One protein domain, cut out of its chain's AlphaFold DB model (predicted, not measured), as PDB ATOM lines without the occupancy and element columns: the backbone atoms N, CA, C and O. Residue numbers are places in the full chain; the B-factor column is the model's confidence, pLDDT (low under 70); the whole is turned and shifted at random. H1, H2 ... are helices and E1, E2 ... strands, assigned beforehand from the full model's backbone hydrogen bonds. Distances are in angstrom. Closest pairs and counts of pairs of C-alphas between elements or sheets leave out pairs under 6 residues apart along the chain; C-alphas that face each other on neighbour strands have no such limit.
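Overview. This is residues 130 to 277 of the 393 residues of an uncharacterized protein of Legionella septentrionalis (UniProt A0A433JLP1). A strongly twisted five-stranded sheet forms the core, with helices H1 and H3 packed on one face and a small three-stranded sheet, E2 E7 E8, over part of the other. The hairpin E9 E10 crosses one end of the small sheet and reaches away from the core, and an unnamed tail, residues 262 to 277, follows it. The printed part has 148 residues, with named elements in the order E1 E2 E3 E4 H1 E5 H2 H3 E6 E7 E8 E9 E10. The large sheet is mixed, ordered E1 E4 E3 E5 E6; the class is mixed, helices and strands. The whole is compact, with a radius of gyration of the C-alphas of 14.2 A and spans of 44 by 37 by 32 A.

Along the chain. E1, residues 138 to 141, begins at C-alpha 138 (166.795, 151.744, 183.853). E2 is residues 143 to 147, E3 153 to 159, 19.7 A long, and E4 164 to 169, 15.7 A. H1 is residues 176 to 185; E5, 189 to 197, is the longest strand, 23.7 A. H2 is residues 201 to 204, H3 206 to 218, 18.3 A, and E6 223 to 228, 16.4 A. E7 is residues 233 to 237, E8 242 to 246, E9 248 to 252, and E10 257 to 261, ending at C-alpha 261 (157.873, 130.997, 189.277).

Arrangement. In the large sheet, E3 and E4 form a hairpin, with N 155 and O 167 3.0 A apart, within hydrogen-bond range. E5 and E6 are parallel, at 32 degrees, with N 194 and O 224 2.8 A apart. E4, H1, E5 are a split strand-helix-strand unit, two strands running the same way with E3 between them; E5, H2 H3, E6 are an unsplit one, its strands neighbours. Both crossovers are right-handed. H1 and H3 lie on the same face, two layers of helices and sheet: H1 over E4 at a height of 8.9 A, H3 over E5 at 8.7 A. They touch at Val 182 and Glu 217, whose C-alphas are 7.2 A apart, at a steep tilt of 53 degrees. H2 only grazes the sheet, with residues 203 to 204. The three sheets are a stack of sheets, face to face in turn; the closest C-alphas of E2 and E4 are those of Leu 144 and Leu 166, 6.9 A, and of E7 and E9 those of Gly 233 and Val 249, 5.7 A. E8 runs on into E9 at 98 degrees. Every O i to N i+4 pair is within hydrogen-bond range in H1, 8 of 9 in H3, and H2 is too short for such a pair.

Size, cuts and confidence. The C-alphas of Lys 216 and Ser 254, the two farthest apart, are 44.4 A apart. The printed part has no cut, and no link is long. Mean pLDDT of the printed part is 74.7, and residues 246 to 277 are among those under 70.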
ATOM      1  N   CYS A 130     175.588 142.738 187.727       51.88
ATOM      2  CA  CYS A 130     175.522 143.996 186.983       51.88
ATOM      3  C   CYS A 130     174.259 144.131 186.109       51.88
ATOM      4  O   CYS A 130     173.878 145.262 185.793       51.88
ATOM      5  N   ASP A 131     173.602 143.014 185.785       70.44
ATOM      6  CA  ASP A 131     172.447 142.937 184.884       70.44
ATOM      7  C   ASP A 131     171.095 143.143 185.607       70.44
ATOM      8  O   ASP A 131     170.033 143.156 184.978       70.44
ATOM      9  N   GLU A 132     171.116 143.333 186.934       81.00
ATOM     10  CA  GLU A 132     169.932 143.664 187.736       81.00
ATOM     11  C   GLU A 132     169.543 145.144 187.584       81.00
ATOM     12  O   GLU A 132     170.391 146.026 187.695       81.00
ATOM     13  N   VAL A 133     168.262 145.429 187.356       86.12
ATOM     14  CA  VAL A 133     167.688 146.779 187.291       86.12
ATOM     15  C   VAL A 133     166.924 147.050 188.579       86.12
ATOM     16  O   VAL A 133     165.898 146.412 188.837       86.12
ATOM     17  N   GLY A 134     167.431 147.982 189.388       86.25
ATOM     18  CA  GLY A 134     166.819 148.368 190.654       86.25
ATOM     19  C   GLY A 134     165.536 149.185 190.488       86.25
ATOM     20  O   GLY A 134     165.175 149.619 189.395       86.25
ATOM     21  N   ILE A 135     164.840 149.411 191.603       91.19
ATOM     22  CA  ILE A 135     163.619 150.226 191.659       91.19
ATOM     23  C   ILE A 135     163.934 151.666 191.228       91.19
ATOM     24  O   ILE A 135     164.804 152.305 191.811       91.19
ATOM     25  N   GLY A 136     163.206 152.189 190.235       91.25
ATOM     26  CA  GLY A 136     163.424 153.538 189.691       91.25
ATOM     27  C   GLY A 136     164.602 153.642 188.721       91.25
ATOM     28  O   GLY A 136     164.842 154.715 188.175       91.25
ATOM     29  N   GLU A 137     165.320 152.545 188.475       94.69
ATOM     30  CA  GLU A 137     166.444 152.511 187.547       94.69
ATOM     31  C   GLU A 137     166.021 152.031 186.159       94.69
ATOM     32  O   GLU A 137     165.018 151.331 185.975       94.69
ATOM     33  N   CYS A 138     166.854 152.352 185.170       96.12
ATOM     34  CA  CYS A 138     166.795 151.744 183.853       96.12
ATOM     35  C   CYS A 138     168.178 151.296 183.375       96.12
ATOM     36  O   CYS A 138     169.178 151.972 183.622       96.12
ATOM     37  N   LYS A 139     168.234 150.177 182.648       95.50
ATOM     38  CA  LYS A 139     169.463 149.671 182.017       95.50
ATOM     39  C   LYS A 139     169.188 149.124 180.626       95.50
ATOM     40  O   LYS A 139     168.051 148.813 180.276       95.50
ATOM     41  N   ARG A 140     170.261 148.985 179.850       94.50
ATOM     42  CA  ARG A 140     170.292 148.366 178.523       94.50
ATOM     43  C   ARG A 140     171.203 147.143 178.555       94.50
ATOM     44  O   ARG A 140     172.270 147.204 179.160       94.50
ATOM     45  N   GLY A 141     170.810 146.072 177.877       88.19
ATOM     46  CA  GLY A 141     171.604 144.856 177.777       88.19
ATOM     47  C   GLY A 141     170.896 143.735 177.023       88.19
ATOM     48  O   GLY A 141     169.724 143.839 176.658       88.19
ATOM     49  N   LYS A 142     171.632 142.645 176.794       81.25
ATOM     50  CA  LYS A 142     171.076 141.397 176.250       81.25
ATOM     51  C   LYS A 142     170.494 140.506 177.326       81.25
ATOM     52  O   LYS A 142     169.603 139.730 177.033       81.25
ATOM     53  N   PHE A 143     170.974 140.621 178.552       79.62
ATOM     54  CA  PHE A 143     170.377 139.955 179.690       79.62
ATOM     55  C   PHE A 143     170.051 141.024 180.722       79.62
ATOM     56  O   PHE A 143     170.919 141.823 181.055       79.62
ATOM     57  N   LEU A 144     168.794 141.100 181.154       83.25
ATOM     58  CA  LEU A 144     168.343 142.067 182.155       83.25
ATOM     59  C   LEU A 144     167.359 141.392 183.097       83.25
ATOM     60  O   LEU A 144     166.535 140.583 182.673       83.25
ATOM     61  N   PHE A 145     167.411 141.756 184.367       82.81
ATOM     62  CA  PHE A 145     166.504 141.218 185.369       82.81
ATOM     63  C   PHE A 145     166.018 142.312 186.314       82.81
ATOM     64  O   PHE A 145     166.785 143.188 186.693       82.81
ATOM     65  N   SER A 146     164.756 142.254 186.728       84.69
ATOM     66  CA  SER A 146     164.239 143.082 187.818       84.69
ATOM     67  C   SER A 146     163.106 142.363 188.545       84.69
ATOM     68  O   SER A 146     162.348 141.599 187.942       84.69
ATOM     69  N   ASN A 147     162.976 142.607 189.841       79.81
ATOM     70  CA  ASN A 147     161.930 142.072 190.709       79.81
ATOM     71  C   ASN A 147     161.311 143.185 191.561       79.81
ATOM     72  O   ASN A 147     161.594 144.358 191.353       79.81
ATOM     73  N   ASP A 148     160.455 142.810 192.512       81.94
ATOM     74  CA  ASP A 148     159.824 143.695 193.498       81.94
ATOM     75  C   ASP A 148     158.842 144.713 192.899       81.94
ATOM     76  O   ASP A 148     158.593 145.789 193.443       81.94
ATOM     77  N   PHE A 149     158.185 144.330 191.803       83.44
ATOM     78  CA  PHE A 149     157.213 145.168 191.102       83.44
ATOM     79  C   PHE A 149     155.859 145.330 191.810       83.44
ATOM     80  O   PHE A 149     154.865 145.524 191.128       83.44
ATOM     81  N   GLY A 150     155.749 145.286 193.140       79.50
ATOM     82  CA  GLY A 150     154.447 145.325 193.835       79.50
ATOM     83  C   GLY A 150     153.526 146.469 193.352       79.50
ATOM     84  O   GLY A 150     152.564 146.230 192.608       79.50
ATOM     85  N   PRO A 151     153.822 147.735 193.700       82.56
ATOM     86  CA  PRO A 151     153.085 148.897 193.198       82.56
ATOM     87  C   PRO A 151     153.631 149.462 191.873       82.56
ATOM     88  O   PRO A 151     152.960 150.308 191.266       82.56
ATOM     89  N   CYS A 152     154.826 149.035 191.460       89.75
ATOM     90  CA  CYS A 152     155.573 149.559 190.316       89.75
ATOM     91  C   CYS A 152     155.088 148.988 188.974       89.75
ATOM     92  O   CYS A 152     154.268 148.063 188.937       89.75
ATOM     93  N   GLN A 153     155.596 149.558 187.873       91.19
ATOM     94  CA  GLN A 153     155.310 149.108 186.509       91.19
ATOM     95  C   GLN A 153     156.570 148.645 185.772       91.19
ATOM     96  O   GLN A 153     157.589 149.333 185.798       91.19
ATOM     97  N   ILE A 154     156.487 147.503 185.084       92.44
ATOM     98  CA  ILE A 154     157.528 147.074 184.144       92.44
ATOM     99  C   ILE A 154     157.363 147.865 182.846       92.44
ATOM    100  O   ILE A 154     156.300 147.828 182.218       92.44
ATOM    101  N   VAL A 155     158.443 148.503 182.400       95.50
ATOM    102  CA  VAL A 155     158.573 149.012 181.034       95.50
ATOM    103  C   VAL A 155     159.811 148.396 180.407       95.50
ATOM    104  O   VAL A 155     160.887 148.457 180.990       95.50
ATOM    105  N   PHE A 156     159.692 147.820 179.217       95.00
ATOM    106  CA  PHE A 156     160.859 147.349 178.475       95.00
ATOM    107  C   PHE A 156     160.786 147.755 177.009       95.00
ATOM    108  O   PHE A 156     159.707 147.922 176.452       95.00
ATOM    109  N   ALA A 157     161.938 147.932 176.380       95.25
ATOM    110  CA  ALA A 157     162.054 148.335 174.989       95.25
ATOM    111  C   ALA A 157     162.935 147.356 174.221       95.25
ATOM    112  O   ALA A 157     163.932 146.871 174.750       95.25
ATOM    113  N   ARG A 158     162.574 147.097 172.965       92.44
ATOM    114  CA  ARG A 158     163.409 146.369 172.008       92.44
ATOM    115  C   ARG A 158     164.162 147.376 171.154       92.44
ATOM    116  O   ARG A 158     163.542 148.296 170.619       92.44
ATOM    117  N   LEU A 159     165.469 147.194 171.011       93.94
ATOM    118  CA  LEU A 159     166.340 148.104 170.274       93.94
ATOM    119  C   LEU A 159     166.736 147.509 168.916       93.94
ATOM    120  O   LEU A 159     166.688 146.295 168.707       93.94
ATOM    121  N   THR A 160     167.127 148.360 167.969       92.25
ATOM    122  CA  THR A 160     167.449 147.954 166.587       92.25
ATOM    123  C   THR A 160     168.659 147.027 166.506       92.25
ATOM    124  O   THR A 160     168.758 146.234 165.574       92.25
ATOM    125  N   ASN A 161     169.559 147.078 167.490       87.44
ATOM    126  CA  ASN A 161     170.741 146.220 167.561       87.44
ATOM    127  C   ASN A 161     170.473 144.839 168.196       87.44
ATOM    128  O   ASN A 161     171.412 144.065 168.380       87.44
ATOM    129  N   GLY A 162     169.218 144.533 168.545       83.25
ATOM    130  CA  GLY A 162     168.823 143.282 169.196       83.25
ATOM    131  C   GLY A 162     168.978 143.275 170.719       83.25
ATOM    132  O   GLY A 162     168.608 142.283 171.345       83.25
ATOM    133  N   ASP A 163     169.482 144.356 171.321       90.12
ATOM    134  CA  ASP A 163     169.447 144.525 172.772       90.12
ATOM    135  C   ASP A 163     168.045 144.922 173.241       90.12
ATOM    136  O   ASP A 163     167.176 145.345 172.470       90.12
ATOM    137  N   TYR A 164     167.866 144.846 174.553       93.69
ATOM    138  CA  TYR A 164     166.700 145.365 175.235       93.69
ATOM    139  C   TYR A 164     167.100 146.468 176.210       93.69
ATOM    140  O   TYR A 164     168.243 146.551 176.661       93.69
ATOM    141  N   ALA A 165     166.134 147.309 176.557       96.19
ATOM    142  CA  ALA A 165     166.213 148.176 177.720       96.19
ATOM    143  C   ALA A 165     165.078 147.840 178.685       96.19
ATOM    144  O   ALA A 165     163.972 147.528 178.250       96.19
ATOM    145  N   LEU A 166     165.344 147.911 179.982       96.12
ATOM    146  CA  LEU A 166     164.381 147.651 181.045       96.12
ATOM    147  C   LEU A 166     164.348 148.853 181.984       96.12
ATOM    148  O   LEU A 166     165.400 149.375 182.349       96.12
ATOM    149  N   PHE A 167     163.147 149.268 182.372       97.50
ATOM    150  CA  PHE A 167     162.873 150.345 183.311       97.50
ATOM    151  C   PHE A 167     161.886 149.874 184.378       97.50
ATOM    152  O   PHE A 167     160.776 149.421 184.078       97.50
ATOM    153  N   HIS A 168     162.305 150.001 185.637       95.69
ATOM    154  CA  HIS A 168     161.466 149.739 186.793       95.69
ATOM    155  C   HIS A 168     160.750 151.030 187.211       95.69
ATOM    156  O   HIS A 168     161.223 151.779 188.066       95.69
ATOM    157  N   ALA A 169     159.584 151.294 186.626       94.12
ATOM    158  CA  ALA A 169     158.889 152.562 186.805       94.12
ATOM    159  C   ALA A 169     158.181 152.663 188.165       94.12
ATOM    160  O   ALA A 169     157.273 151.886 188.478       94.12
ATOM    161  N   THR A 170     158.554 153.676 188.952       90.81
ATOM    162  CA  THR A 170     157.936 153.968 190.258       90.81
ATOM    163  C   THR A 170     156.747 154.924 190.153       90.81
ATOM    164  O   THR A 170     155.824 154.876 190.971       90.81
ATOM    165  N   LYS A 171     156.738 155.787 189.129       86.56
ATOM    166  CA  LYS A 171     155.713 156.810 188.885       86.56
ATOM    167  C   LYS A 171     155.089 156.643 187.503       86.56
ATOM    168  O   LYS A 171     155.708 156.127 186.582       86.56
ATOM    169  N   MET A 172     153.850 157.113 187.375       81.31
ATOM    170  CA  MET A 172     153.029 156.957 186.160       81.31
ATOM    171  C   MET A 172     153.010 158.200 185.276       81.31
ATOM    172  O   MET A 172     152.330 158.230 184.256       81.31
ATOM    173  N   VAL A 173     153.698 159.249 185.718       81.88
ATOM    174  CA  VAL A 173     153.750 160.556 185.073       81.88
ATOM    175  C   VAL A 173     155.181 160.855 184.667       81.88
ATOM    176  O   VAL A 173     156.119 160.270 185.208       81.88
ATOM    177  N   HIS A 174     155.332 161.805 183.746       81.12
ATOM    178  CA  HIS A 174     156.636 162.291 183.319       81.12
ATOM    179  C   HIS A 174     157.466 162.729 184.540       81.12
ATOM    180  O   HIS A 174     157.046 163.587 185.320       81.12
ATOM    181  N   ASN A 175     158.628 162.104 184.720       89.06
ATOM    182  CA  ASN A 175     159.586 162.373 185.789       89.06
ATOM    183  C   ASN A 175     161.022 162.157 185.272       89.06
ATOM    184  O   ASN A 175     161.227 161.662 184.164       89.06
ATOM    185  N   ASN A 176     162.017 162.491 186.098       93.06
ATOM    186  CA  ASN A 176     163.430 162.347 185.730       93.06
ATOM    187  C   ASN A 176     163.814 160.896 185.384       93.06
ATOM    188  O   ASN A 176     164.596 160.689 184.466       93.06
ATOM    189  N   GLU A 177     163.251 159.901 186.076       93.69
ATOM    190  CA  GLU A 177     163.511 158.472 185.820       93.69
ATOM    191  C   GLU A 177     163.014 158.052 184.427       93.69
ATOM    192  O   GLU A 177     163.737 157.438 183.646       93.69
ATOM    193  N   MET A 178     161.789 158.450 184.072       95.00
ATOM    194  CA  MET A 178     161.223 158.205 182.750       95.00
ATOM    195  C   MET A 178     162.041 158.918 181.673       95.00
ATOM    196  O   MET A 178     162.290 158.334 180.621       95.00
ATOM    197  N   GLN A 179     162.489 160.151 181.929       95.69
ATOM    198  CA  GLN A 179     163.320 160.884 180.977       95.69
ATOM    199  C   GLN A 179     164.675 160.198 180.758       95.69
ATOM    200  O   GLN A 179     165.114 160.086 179.618       95.69
ATOM    201  N   GLN A 180     165.301 159.665 181.814       96.62
ATOM    202  CA  GLN A 180     166.522 158.859 181.692       96.62
ATOM    203  C   GLN A 180     166.296 157.628 180.810       96.62
ATOM    204  O   GLN A 180     167.111 157.344 179.933       96.62
ATOM    205  N   PHE A 181     165.168 156.934 180.984       97.50
ATOM    206  CA  PHE A 181     164.814 155.803 180.130       97.50
ATOM    207  C   PHE A 181     164.576 156.218 178.672       97.50
ATOM    208  O   PHE A 181     165.068 155.561 177.758       97.50
ATOM    209  N   VAL A 182     163.866 157.325 178.436       96.94
ATOM    210  CA  VAL A 182     163.654 157.882 177.090       96.94
ATOM    211  C   VAL A 182     164.994 158.216 176.436       96.94
ATOM    212  O   VAL A 182     165.249 157.799 175.307       96.94
ATOM    213  N   ASP A 183     165.882 158.915 177.138       97.12
ATOM    214  CA  ASP A 183     167.195 159.296 176.620       97.12
ATOM    215  C   ASP A 183     168.083 158.085 176.311       97.12
ATOM    216  O   ASP A 183     168.851 158.129 175.344       97.12
ATOM    217  N   LEU A 184     167.927 156.998 177.074       96.38
ATOM    218  CA  LEU A 184     168.629 155.732 176.872       96.38
ATOM    219  C   LEU A 184     168.246 155.038 175.552       96.38
ATOM    220  O   LEU A 184     169.097 154.364 174.973       96.38
ATOM    221  N   ILE A 185     167.001 155.192 175.077       96.75
ATOM    222  CA  ILE A 185     166.455 154.389 173.962       96.75
ATOM    223  C   ILE A 185     166.041 155.192 172.724       96.75
ATOM    224  O   ILE A 185     165.892 154.622 171.645       96.75
ATOM    225  N   LYS A 186     165.829 156.511 172.832       95.56
ATOM    226  CA  LYS A 186     165.172 157.325 171.784       95.56
ATOM    227  C   LYS A 186     165.835 157.297 170.403       95.56
ATOM    228  O   LYS A 186     165.210 157.690 169.427       95.56
ATOM    229  N   LYS A 187     167.104 156.887 170.311       93.81
ATOM    230  CA  LYS A 187     167.862 156.854 169.049       93.81
ATOM    231  C   LYS A 187     167.692 155.552 168.270       93.81
ATOM    232  O   LYS A 187     167.927 155.544 167.066       93.81
ATOM    233  N   ASP A 188     167.351 154.462 168.945       94.44
ATOM    234  CA  ASP A 188     167.431 153.112 168.390       94.44
ATOM    235  C   ASP A 188     166.327 152.177 168.898       94.44
ATOM    236  O   ASP A 188     166.431 150.960 168.760       94.44
ATOM    237  N   VAL A 189     165.251 152.731 169.452       94.62
ATOM    238  CA  VAL A 189     164.072 151.971 169.857       94.62
ATOM    239  C   VAL A 189     163.262 151.492 168.651       94.62
ATOM    240  O   VAL A 189     162.985 152.248 167.723       94.62
ATOM    241  N   VAL A 190     162.863 150.220 168.681       90.31
ATOM    242  CA  VAL A 190     161.916 149.620 167.728       90.31
ATOM    243  C   VAL A 190     160.511 149.654 168.312       90.31
ATOM    244  O   VAL A 190     159.595 150.182 167.694       90.31
ATOM    245  N   ASP A 191     160.358 149.115 169.522       87.88
ATOM    246  CA  ASP A 191     159.091 149.040 170.245       87.88
ATOM    247  C   ASP A 191     159.335 149.251 171.744       87.88
ATOM    248  O   ASP A 191     160.363 148.819 172.273       87.88
ATOM    249  N   VAL A 192     158.361 149.836 172.439       90.69
ATOM    250  CA  VAL A 192     158.307 149.922 173.906       90.69
ATOM    251  C   VAL A 192     157.063 149.200 174.395       90.69
ATOM    252  O   VAL A 192     155.983 149.388 173.849       90.69
ATOM    253  N   PHE A 193     157.192 148.411 175.453       91.19
ATOM    254  CA  PHE A 193     156.112 147.669 176.083       91.19
ATOM    255  C   PHE A 193     155.950 148.124 177.530       91.19
ATOM    256  O   PHE A 193     156.893 148.070 178.317       91.19
ATOM    257  N   VAL A 194     154.738 148.546 177.883       89.31
ATOM    258  CA  VAL A 194     154.327 148.844 179.258       89.31
ATOM    259  C   VAL A 194     153.452 147.697 179.751       89.31
ATOM    260  O   VAL A 194     152.398 147.428 179.168       89.31
ATOM    261  N   VAL A 195     153.884 146.998 180.800       87.56
ATOM    262  CA  VAL A 195     153.182 145.810 181.303       87.56
ATOM    263  C   VAL A 195     152.078 146.219 182.277       87.56
ATOM    264  O   VAL A 195     152.352 146.784 183.331       87.56
ATOM    265  N   GLN A 196     150.829 145.899 181.955       84.12
ATOM    266  CA  GLN A 196     149.641 146.221 182.741       84.12
ATOM    267  C   GLN A 196     149.149 144.994 183.518       84.12
ATOM    268  O   GLN A 196     148.865 143.959 182.923       84.12
ATOM    269  N   LYS A 197     148.993 145.124 184.841       81.75
ATOM    270  CA  LYS A 197     148.365 144.096 185.695       81.75
ATOM    271  C   LYS A 197     146.845 144.092 185.519       81.75
ATOM    272  O   LYS A 197     146.249 145.169 185.511       81.75
ATOM    273  N   ARG A 198     146.214 142.914 185.481       73.19
ATOM    274  CA  ARG A 198     144.742 142.752 185.483       73.19
ATOM    275  C   ARG A 198     144.127 142.788 186.880       73.19
ATOM    276  O   ARG A 198     143.008 143.262 187.042       73.19
ATOM    277  N   SER A 199     144.838 142.265 187.879       56.00
ATOM    278  CA  SER A 199     144.262 141.857 189.169       56.00
ATOM    279  C   SER A 199     143.834 142.998 190.110       56.00
ATOM    280  O   SER A 199     143.034 142.763 191.014       56.00
ATOM    281  N   LEU A 200     144.305 144.241 189.924       59.78
ATOM    282  CA  LEU A 200     144.060 145.343 190.868       59.78
ATOM    283  C   LEU A 200     143.618 146.636 190.176       59.78
ATOM    284  O   LEU A 200     144.385 147.236 189.425       59.78
ATOM    285  N   LYS A 201     142.423 147.136 190.528       61.53
ATOM    286  CA  LYS A 201     141.839 148.374 189.971       61.53
ATOM    287  C   LYS A 201     142.762 149.594 190.114       61.53
ATOM    288  O   LYS A 201     142.900 150.364 189.176       61.53
ATOM    289  N   VAL A 202     143.482 149.706 191.234       59.72
ATOM    290  CA  VAL A 202     144.472 150.779 191.493       59.72
ATOM    291  C   VAL A 202     145.679 150.720 190.540       59.72
ATOM    292  O   VAL A 202     146.388 151.709 190.364       59.72
ATOM    293  N   ASN A 203     145.932 149.568 189.915       63.28
ATOM    294  CA  ASN A 203     147.025 149.365 188.967       63.28
ATOM    295  C   ASN A 203     146.572 149.408 187.498       63.28
ATOM    296  O   ASN A 203     147.433 149.523 186.625       63.28
ATOM    297  N   LEU A 204     145.262 149.376 187.226       65.38
ATOM    298  CA  LEU A 204     144.722 149.459 185.865       65.38
ATOM    299  C   LEU A 204     144.996 150.817 185.212       65.38
ATOM    300  O   LEU A 204     145.263 150.853 184.017       65.38
ATOM    301  N   ASP A 205     145.013 151.906 185.986       72.44
ATOM    302  CA  ASP A 205     145.187 153.272 185.455       72.44
ATOM    303  C   ASP A 205     146.663 153.681 185.288       72.44
ATOM    304  O   ASP A 205     147.007 154.624 184.565       72.44
ATOM    305  N   LYS A 206     147.556 152.943 185.955       84.12
ATOM    306  CA  LYS A 206     148.995 153.207 186.033       84.12
ATOM    307  C   LYS A 206     149.698 153.014 184.690       84.12
ATOM    308  O   LYS A 206     150.312 153.941 184.165       84.12
ATOM    309  N   ALA A 207     149.572 151.814 184.126       84.56
ATOM    310  CA  ALA A 207     150.158 151.465 182.837       84.56
ATOM    311  C   ALA A 207     149.660 152.356 181.676       84.56
ATOM    312  O   ALA A 207     150.504 152.830 180.916       84.56
ATOM    313  N   PRO A 208     148.350 152.652 181.520       83.31
ATOM    314  CA  PRO A 208     147.890 153.578 180.487       83.31
ATOM    315  C   PRO A 208     148.462 154.988 180.629       83.31
ATOM    316  O   PRO A 208     148.907 155.552 179.632       83.31
ATOM    317  N   SER A 209     148.500 155.544 181.843       84.25
ATOM    318  CA  SER A 209     149.053 156.885 182.068       84.25
ATOM    319  C   SER A 209     150.534 156.953 181.687       84.25
ATOM    320  O   SER A 209     150.942 157.837 180.931       84.25
ATOM    321  N   LEU A 210     151.314 155.950 182.100       87.00
ATOM    322  CA  LEU A 210     152.728 155.843 181.750       87.00
ATOM    323  C   LEU A 210     152.944 155.637 180.241       87.00
ATOM    324  O   LEU A 210     153.815 156.273 179.650       87.00
ATOM    325  N   ALA A 211     152.123 154.803 179.596       86.06
ATOM    326  CA  ALA A 211     152.175 154.586 178.151       86.06
ATOM    327  C   ALA A 211     151.884 155.873 177.364       86.06
ATOM    328  O   ALA A 211     152.565 156.152 176.381       86.06
ATOM    329  N   ILE A 212     150.923 156.690 177.812       82.50
ATOM    330  CA  ILE A 212     150.632 157.999 177.207       82.50
ATOM    331  C   ILE A 212     151.831 158.938 177.354       82.50
ATOM    332  O   ILE A 212     152.200 159.604 176.386       82.50
ATOM    333  N   SER A 213     152.448 158.999 178.538       85.94
ATOM    334  CA  SER A 213     153.641 159.821 178.766       85.94
ATOM    335  C   SER A 213     154.811 159.395 177.877       85.94
ATOM    336  O   SER A 213     155.399 160.245 177.216       85.94
ATOM    337  N   LEU A 214     155.092 158.095 177.769       87.56
ATOM    338  CA  LEU A 214     156.136 157.573 176.880       87.56
ATOM    339  C   LEU A 214     155.820 157.834 175.400       87.56
ATOM    340  O   LEU A 214     156.706 158.201 174.633       87.56
ATOM    341  N   ALA A 215     154.556 157.696 174.992       87.25
ATOM    342  CA  ALA A 215     154.127 157.927 173.613       87.25
ATOM    343  C   ALA A 215     154.249 159.398 173.182       87.25
ATOM    344  O   ALA A 215     154.400 159.667 171.990       87.25
ATOM    345  N   LYS A 216     154.178 160.349 174.126       83.94
ATOM    346  CA  LYS A 216     154.437 161.772 173.855       83.94
ATOM    347  C   LYS A 216     155.907 162.033 173.526       83.94
ATOM    348  O   LYS A 216     156.171 162.823 172.629       83.94
ATOM    349  N   GLU A 217     156.824 161.353 174.210       90.25
ATOM    350  CA  GLU A 217     158.269 161.544 174.036       90.25
ATOM    351  C   GLU A 217     158.844 160.751 172.852       90.25
ATOM    352  O   GLU A 217     159.705 161.239 172.127       90.25
ATOM    353  N   LEU A 218     158.373 159.515 172.647       85.69
ATOM    354  CA  LEU A 218     158.945 158.572 171.675       85.69
ATOM    355  C   LEU A 218     158.118 158.439 170.390       85.69
ATOM    356  O   LEU A 218     158.604 157.916 169.392       85.69
ATOM    357  N   GLY A 219     156.870 158.906 170.400       73.94
ATOM    358  CA  GLY A 219     155.916 158.709 169.312       73.94
ATOM    359  C   GLY A 219     154.952 157.542 169.558       73.94
ATOM    360  O   GLY A 219     155.263 156.533 170.191       73.94
ATOM    361  N   ARG A 220     153.728 157.691 169.040       63.31
ATOM    362  CA  ARG A 220     152.578 156.831 169.381       63.31
ATOM    363  C   ARG A 220     152.661 155.400 168.853       63.31
ATOM    364  O   ARG A 220     152.142 154.504 169.501       63.31
ATOM    365  N   SER A 221     153.273 155.177 167.692       66.25
ATOM    366  CA  SER A 221     153.339 153.853 167.051       66.25
ATOM    367  C   SER A 221     154.306 152.887 167.740       66.25
ATOM    368  O   SER A 221     154.225 151.681 167.520       66.25
ATOM    369  N   ILE A 222     155.209 153.414 168.568       79.94
ATOM    370  CA  ILE A 222     156.293 152.655 169.194       79.94
ATOM    371  C   ILE A 222     155.840 152.054 170.530       79.94
ATOM    372  O   ILE A 222     156.259 150.955 170.890       79.94
ATOM    373  N   VAL A 223     154.971 152.751 171.268       79.56
ATOM    374  CA  VAL A 223     154.584 152.367 172.631       79.56
ATOM    375  C   VAL A 223     153.344 151.475 172.629       79.56
ATOM    376  O   VAL A 223     152.279 151.844 172.140       79.56
ATOM    377  N   LYS A 224     153.480 150.297 173.231       82.56
ATOM    378  CA  LYS A 224     152.487 149.224 173.305       82.56
ATOM    379  C   LYS A 224     152.207 148.886 174.766       82.56
ATOM    380  O   LYS A 224     153.068 149.038 175.631       82.56
ATOM    381  N   ARG A 225     151.004 148.386 175.045       83.94
ATOM    382  CA  ARG A 225     150.655 147.825 176.357       83.94
ATOM    383  C   ARG A 225     150.544 146.314 176.268       83.94
ATOM    384  O   ARG A 225     149.884 145.814 175.356       83.94
ATOM    385  N   LEU A 226     151.157 145.629 177.225       79.75
ATOM    386  CA  LEU A 226     151.072 144.184 177.392       79.75
ATOM    387  C   LEU A 226     150.302 143.890 178.672       79.75
ATOM    388  O   LEU A 226     150.769 144.200 179.762       79.75
ATOM    389  N   GLU A 227     149.114 143.320 178.545       79.69
ATOM    390  CA  GLU A 227     148.276 143.012 179.695       79.69
ATOM    391  C   GLU A 227     148.560 141.596 180.210       79.69
ATOM    392  O   GLU A 227     148.603 140.648 179.427       79.69
ATOM    393  N   VAL A 228     148.751 141.452 181.522       69.44
ATOM    394  CA  VAL A 228     149.093 140.183 182.184       69.44
ATOM    395  C   VAL A 228     148.278 140.029 183.468       69.44
ATOM    396  O   VAL A 228     147.852 141.031 184.049       69.44
ATOM    397  N   ALA A 229     148.040 138.795 183.924       70.69
ATOM    398  CA  ALA A 229     147.220 138.549 185.113       70.69
ATOM    399  C   ALA A 229     147.773 139.287 186.345       70.69
ATOM    400  O   ALA A 229     147.085 140.130 186.930       70.69
ATOM    401  N   ASP A 230     149.039 139.024 186.668       74.44
ATOM    402  CA  ASP A 230     149.816 139.715 187.693       74.44
ATOM    403  C   ASP A 230     151.324 139.540 187.444       74.44
ATOM    404  O   ASP A 230     151.732 138.676 186.665       74.44
ATOM    405  N   TYR A 231     152.160 140.349 188.100       81.44
ATOM    406  CA  TYR A 231     153.617 140.215 188.049       81.44
ATOM    407  C   TYR A 231     154.327 140.837 189.254       81.44
ATOM    408  O   TYR A 231     153.939 141.888 189.762       81.44
ATOM    409  N   HIS A 232     155.456 140.234 189.622       77.69
ATOM    410  CA  HIS A 232     156.426 140.784 190.569       77.69
ATOM    411  C   HIS A 232     157.851 140.816 190.016       77.69
ATOM    412  O   HIS A 232     158.716 141.419 190.647       77.69
ATOM    413  N   GLY A 233     158.116 140.227 188.847       76.44
ATOM    414  CA  GLY A 233     159.434 140.283 188.227       76.44
ATOM    415  C   GLY A 233     159.436 140.049 186.725       76.44
ATOM    416  O   GLY A 233     158.445 139.621 186.133       76.44
ATOM    417  N   ILE A 234     160.582 140.355 186.130       80.25
ATOM    418  CA  ILE A 234     160.870 140.210 184.710       80.25
ATOM    419  C   ILE A 234     162.315 139.765 184.502       80.25
ATOM    420  O   ILE A 234     163.233 140.293 185.125       80.25
ATOM    421  N   VAL A 235     162.506 138.824 183.585       78.19
ATOM    422  CA  VAL A 235     163.800 138.448 183.012       78.19
ATOM    423  C   VAL A 235     163.730 138.692 181.511       78.19
ATOM    424  O   VAL A 235     162.766 138.296 180.857       78.19
ATOM    425  N   ILE A 236     164.751 139.325 180.955       79.12
ATOM    426  CA  ILE A 236     164.923 139.516 179.521       79.12
ATOM    427  C   ILE A 236     166.181 138.774 179.094       79.12
ATOM    428  O   ILE A 236     167.238 138.965 179.685       79.12
ATOM    429  N   ASP A 237     166.052 137.976 178.042       73.81
ATOM    430  CA  ASP A 237     167.135 137.283 177.363       73.81
ATOM    431  C   ASP A 237     167.051 137.569 175.857       73.81
ATOM    432  O   ASP A 237     166.363 136.900 175.086       73.81
ATOM    433  N   GLY A 238     167.763 138.604 175.431       71.75
ATOM    434  CA  GLY A 238     167.876 139.034 174.048       71.75
ATOM    435  C   GLY A 238     168.658 138.074 173.151       71.75
ATOM    436  O   GLY A 238     168.443 138.112 171.942       71.75
ATOM    437  N   HIS A 239     169.494 137.173 173.691       72.81
ATOM    438  CA  HIS A 239     170.127 136.127 172.873       72.81
ATOM    439  C   HIS A 239     169.074 135.159 172.341       72.81
ATOM    440  O   HIS A 239     169.051 134.853 171.149       72.81
ATOM    441  N   ASN A 240     168.153 134.760 173.218       63.16
ATOM    442  CA  ASN A 240     167.042 133.874 172.888       63.16
ATOM    443  C   ASN A 240     165.761 134.627 172.486       63.16
ATOM    444  O   ASN A 240     164.719 134.003 172.285       63.16
ATOM    445  N   LYS A 241     165.828 135.963 172.358       66.56
ATOM    446  CA  LYS A 241     164.698 136.863 172.043       66.56
ATOM    447  C   LYS A 241     163.483 136.616 172.942       66.56
ATOM    448  O   LYS A 241     162.338 136.651 172.495       66.56
ATOM    449  N   GLN A 242     163.747 136.345 174.214       66.81
ATOM    450  CA  GLN A 242     162.762 135.925 175.190       66.81
ATOM    451  C   GLN A 242     162.599 136.984 176.280       66.81
ATOM    452  O   GLN A 242     163.566 137.530 176.803       66.81
ATOM    453  N   VAL A 243     161.350 137.236 176.658       70.88
ATOM    454  CA  VAL A 243     160.995 137.987 177.862       70.88
ATOM    455  C   VAL A 243     160.145 137.070 178.727       70.88
ATOM    456  O   VAL A 243     159.267 136.374 178.221       70.88
ATOM    457  N   ILE A 244     160.437 137.022 180.018       70.31
ATOM    458  CA  ILE A 244     159.717 136.225 181.003       70.31
ATOM    459  C   ILE A 244     159.201 137.194 182.050       70.31
ATOM    460  O   ILE A 244     159.991 137.806 182.760       70.31
ATOM    461  N   ILE A 245     157.885 137.332 182.146       72.12
ATOM    462  CA  ILE A 245     157.216 138.103 183.193       72.12
ATOM    463  C   ILE A 245     156.649 137.087 184.173       72.12
ATOM    464  O   ILE A 245     156.024 136.126 183.741       72.12
ATOM    465  N   ALA A 246     156.890 137.263 185.468       67.12
ATOM    466  CA  ALA A 246     156.486 136.283 186.466       67.12
ATOM    467  C   ALA A 246     155.817 136.938 187.684       67.12
ATOM    468  O   ALA A 246     156.268 137.996 188.135       67.12
ATOM    469  N   PRO A 247     154.778 136.305 188.262       60.31
ATOM    470  CA  PRO A 247     154.149 136.715 189.513       60.31
ATOM    471  C   PRO A 247     155.078 136.564 190.713       60.31
ATOM    472  O   PRO A 247     154.834 137.227 191.701       60.31
ATOM    473  N   ASN A 248     156.137 135.753 190.649       54.94
ATOM    474  CA  ASN A 248     157.197 135.740 191.653       54.94
ATOM    475  C   ASN A 248     158.536 135.361 191.016       54.94
ATOM    476  O   ASN A 248     158.615 134.480 190.159       54.94
ATOM    477  N   VAL A 249     159.616 135.994 191.472       52.97
ATOM    478  CA  VAL A 249     160.975 135.569 191.131       52.97
ATOM    479  C   VAL A 249     161.727 135.291 192.420       52.97
ATOM    480  O   VAL A 249     161.957 136.195 193.220       52.97
ATOM    481  N   VAL A 250     162.072 134.025 192.643       46.72
ATOM    482  CA  VAL A 250     162.739 133.561 193.858       46.72
ATOM    483  C   VAL A 250     164.243 133.519 193.599       46.72
ATOM    484  O   VAL A 250     164.756 132.712 192.824       46.72
ATOM    485  N   LYS A 251     164.987 134.400 194.275       48.97
ATOM    486  CA  LYS A 251     166.455 134.365 194.282       48.97
ATOM    487  C   LYS A 251     166.911 133.236 195.213       48.97
ATOM    488  O   LYS A 251     167.012 133.440 196.422       48.97
ATOM    489  N   GLN A 252     167.171 132.038 194.686       40.03
ATOM    490  CA  GLN A 252     167.700 130.949 195.511       40.03
ATOM    491  C   GLN A 252     169.230 131.066 195.613       40.03
ATOM    492  O   GLN A 252     169.986 130.655 194.733       40.03
ATOM    493  N   PHE A 253     169.707 131.646 196.718       35.47
ATOM    494  CA  PHE A 253     171.135 131.768 197.028       35.47
ATOM    495  C   PHE A 253     171.736 130.427 197.483       35.47
ATOM    496  O   PHE A 253     172.204 130.268 198.604       35.47
ATOM    497  N   SER A 254     171.767 129.450 196.582       35.31
ATOM    498  CA  SER A 254     172.669 128.302 196.672       35.31
ATOM    499  C   SER A 254     173.368 128.138 195.323       35.31
ATOM    500  O   SER A 254     172.859 127.487 194.414       35.31
ATOM    501  N   GLY A 255     174.522 128.790 195.159       36.91
ATOM    502  CA  GLY A 255     175.384 128.581 193.989       36.91
ATOM    503  C   GLY A 255     175.034 129.358 192.709       36.91
ATOM    504  O   GLY A 255     175.317 128.855 191.629       36.91
ATOM    505  N   LYS A 256     174.501 130.590 192.810       43.00
ATOM    506  CA  LYS A 256     174.208 131.504 191.674       43.00
ATOM    507  C   LYS A 256     173.053 131.074 190.747       43.00
ATOM    508  O   LYS A 256     173.167 131.212 189.532       43.00
ATOM    509  N   LYS A 257     171.938 130.570 191.283       40.53
ATOM    510  CA  LYS A 257     170.748 130.234 190.478       40.53
ATOM    511  C   LYS A 257     169.565 131.142 190.820       40.53
ATOM    512  O   LYS A 257     169.325 131.449 191.982       40.53
ATOM    513  N   LEU A 258     168.840 131.574 189.793       42.97
ATOM    514  CA  LEU A 258     167.617 132.364 189.913       42.97
ATOM    515  C   LEU A 258     166.446 131.464 189.510       42.97
ATOM    516  O   LEU A 258     166.437 130.934 188.402       42.97
ATOM    517  N   GLU A 259     165.490 131.250 190.408       43.44
ATOM    518  CA  GLU A 259     164.314 130.424 190.148       43.44
ATOM    519  C   GLU A 259     163.133 131.347 189.818       43.44
ATOM    520  O   GLU A 259     162.751 132.207 190.612       43.44
ATOM    521  N   VAL A 260     162.560 131.211 188.623       44.00
ATOM    522  CA  VAL A 260     161.409 132.018 188.186       44.00
ATOM    523  C   VAL A 260     160.141 131.185 188.332       44.00
ATOM    524  O   VAL A 260     160.061 130.098 187.764       44.00
ATOM    525  N   GLN A 261     159.145 131.690 189.067       40.28
ATOM    526  CA  GLN A 261     157.873 130.997 189.277       40.28
ATOM    527  C   GLN A 261     156.702 131.815 188.709       40.28
ATOM    528  O   GLN A 261     156.355 132.881 189.219       40.28
ATOM    529  N   GLY A 262     156.056 131.284 187.664       35.91
ATOM    530  CA  GLY A 262     154.689 131.640 187.267       35.91
ATOM    531  C   GLY A 262     154.452 131.817 185.766       35.91
ATOM    532  O   GLY A 262     155.126 131.180 184.960       35.91
ATOM    533  N   GLU A 263     153.413 132.584 185.407       38.94
ATOM    534  CA  GLU A 263     152.800 132.583 184.069       38.94
ATOM    535  C   GLU A 263     153.786 133.010 182.965       38.94
ATOM    536  O   GLU A 263     154.075 134.184 182.761       38.94
ATOM    537  N   LEU A 264     154.313 132.022 182.237       38.19
ATOM    538  CA  LEU A 264     155.234 132.208 181.120       38.19
ATOM    539  C   LEU A 264     154.513 132.841 179.924       38.19
ATOM    540  O   LEU A 264     154.000 132.135 179.056       38.19
ATOM    541  N   ILE A 265     154.565 134.165 179.795       47.12
ATOM    542  CA  ILE A 265     154.320 134.808 178.496       47.12
ATOM    543  C   ILE A 265     155.588 134.657 177.654       47.12
ATOM    544  O   ILE A 265     156.383 135.578 177.504       47.12
ATOM    545  N   LYS A 266     155.805 133.452 177.120       44.91
ATOM    546  CA  LYS A 266     156.891 133.180 176.173       44.91
ATOM    547  C   LYS A 266     156.433 133.601 174.778       44.91
ATOM    548  O   LYS A 266     155.906 132.793 174.021       44.91
ATOM    549  N   GLN A 267     156.595 134.878 174.447       45.28
ATOM    550  CA  GLN A 267     156.294 135.387 173.109       45.28
ATOM    551  C   GLN A 267     157.571 135.477 172.270       45.28
ATOM    552  O   GLN A 267     158.546 136.107 172.671       45.28
ATOM    553  N   ASN A 268     157.563 134.840 171.094       40.72
ATOM    554  CA  ASN A 268     158.570 135.078 170.064       40.72
ATOM    555  C   ASN A 268     158.178 136.353 169.306       40.72
ATOM    556  O   ASN A 268     157.318 136.334 168.427       40.72
ATOM    557  N   TYR A 269     158.796 137.475 169.671       47.47
ATOM    558  CA  TYR A 269     158.427 138.793 169.153       47.47
ATOM    559  C   TYR A 269     158.806 139.032 167.681       47.47
ATOM    560  O   TYR A 269     158.466 140.085 167.142       47.47
ATOM    561  N   GLU A 270     159.448 138.075 166.998       38.16
ATOM    562  CA  GLU A 270     159.598 138.128 165.535       38.16
ATOM    563  C   GLU A 270     158.262 137.978 164.799       38.16
ATOM    564  O   GLU A 270     158.118 138.491 163.694       38.16
ATOM    565  N   GLN A 271     157.272 137.324 165.415       36.53
ATOM    566  CA  GLN A 271     155.946 137.111 164.821       36.53
ATOM    567  C   GLN A 271     154.957 138.249 165.124       36.53
ATOM    568  O   GLN A 271     153.819 138.216 164.660       36.53
ATOM    569  N   GLY A 272     155.392 139.275 165.867       36.41
ATOM    570  CA  GLY A 272     154.505 140.294 166.424       36.41
ATOM    571  C   GLY A 272     153.668 139.757 167.589       36.41
ATOM    572  O   GLY A 272     153.410 138.563 167.715       36.41
ATOM    573  N   ILE A 273     153.261 140.651 168.488       38.28
ATOM    574  CA  ILE A 273     152.166 140.365 169.426       38.28
ATOM    575  C   ILE A 273     150.876 140.543 168.628       38.28
ATOM    576  O   ILE A 273     150.807 141.491 167.854       38.28
ATOM    577  N   ASP A 274     149.859 139.699 168.794       33.25
ATOM    578  CA  ASP A 274     148.535 140.003 168.236       33.25
ATOM    579  C   ASP A 274     147.958 141.227 168.983       33.25
ATOM    580  O   ASP A 274     147.592 141.156 170.156       33.25
ATOM    581  N   ILE A 275     148.012 142.397 168.331       36.94
ATOM    582  CA  ILE A 275     147.795 143.743 168.913       36.94
ATOM    583  C   ILE A 275     146.302 144.109 168.973       36.94
ATOM    584  O   ILE A 275     145.941 145.191 169.434       36.94
ATOM    585  N   ASN A 276     145.401 143.233 168.530       30.12
ATOM    586  CA  ASN A 276     144.023 143.622 168.222       30.12
ATOM    587  C   ASN A 276     143.139 144.015 169.416       30.12
ATOM    588  O   ASN A 276     141.969 144.313 169.183       30.12
ATOM    589  N   GLN A 277     143.655 144.069 170.657       37.34
ATOM    590  CA  GLN A 277     142.782 144.274 171.813       37.34
ATOM    591  C   GLN A 277     143.210 145.211 172.960       37.34
ATOM    592  O   GLN A 277     142.606 145.158 174.026       37.34
TER     593      GLN A 277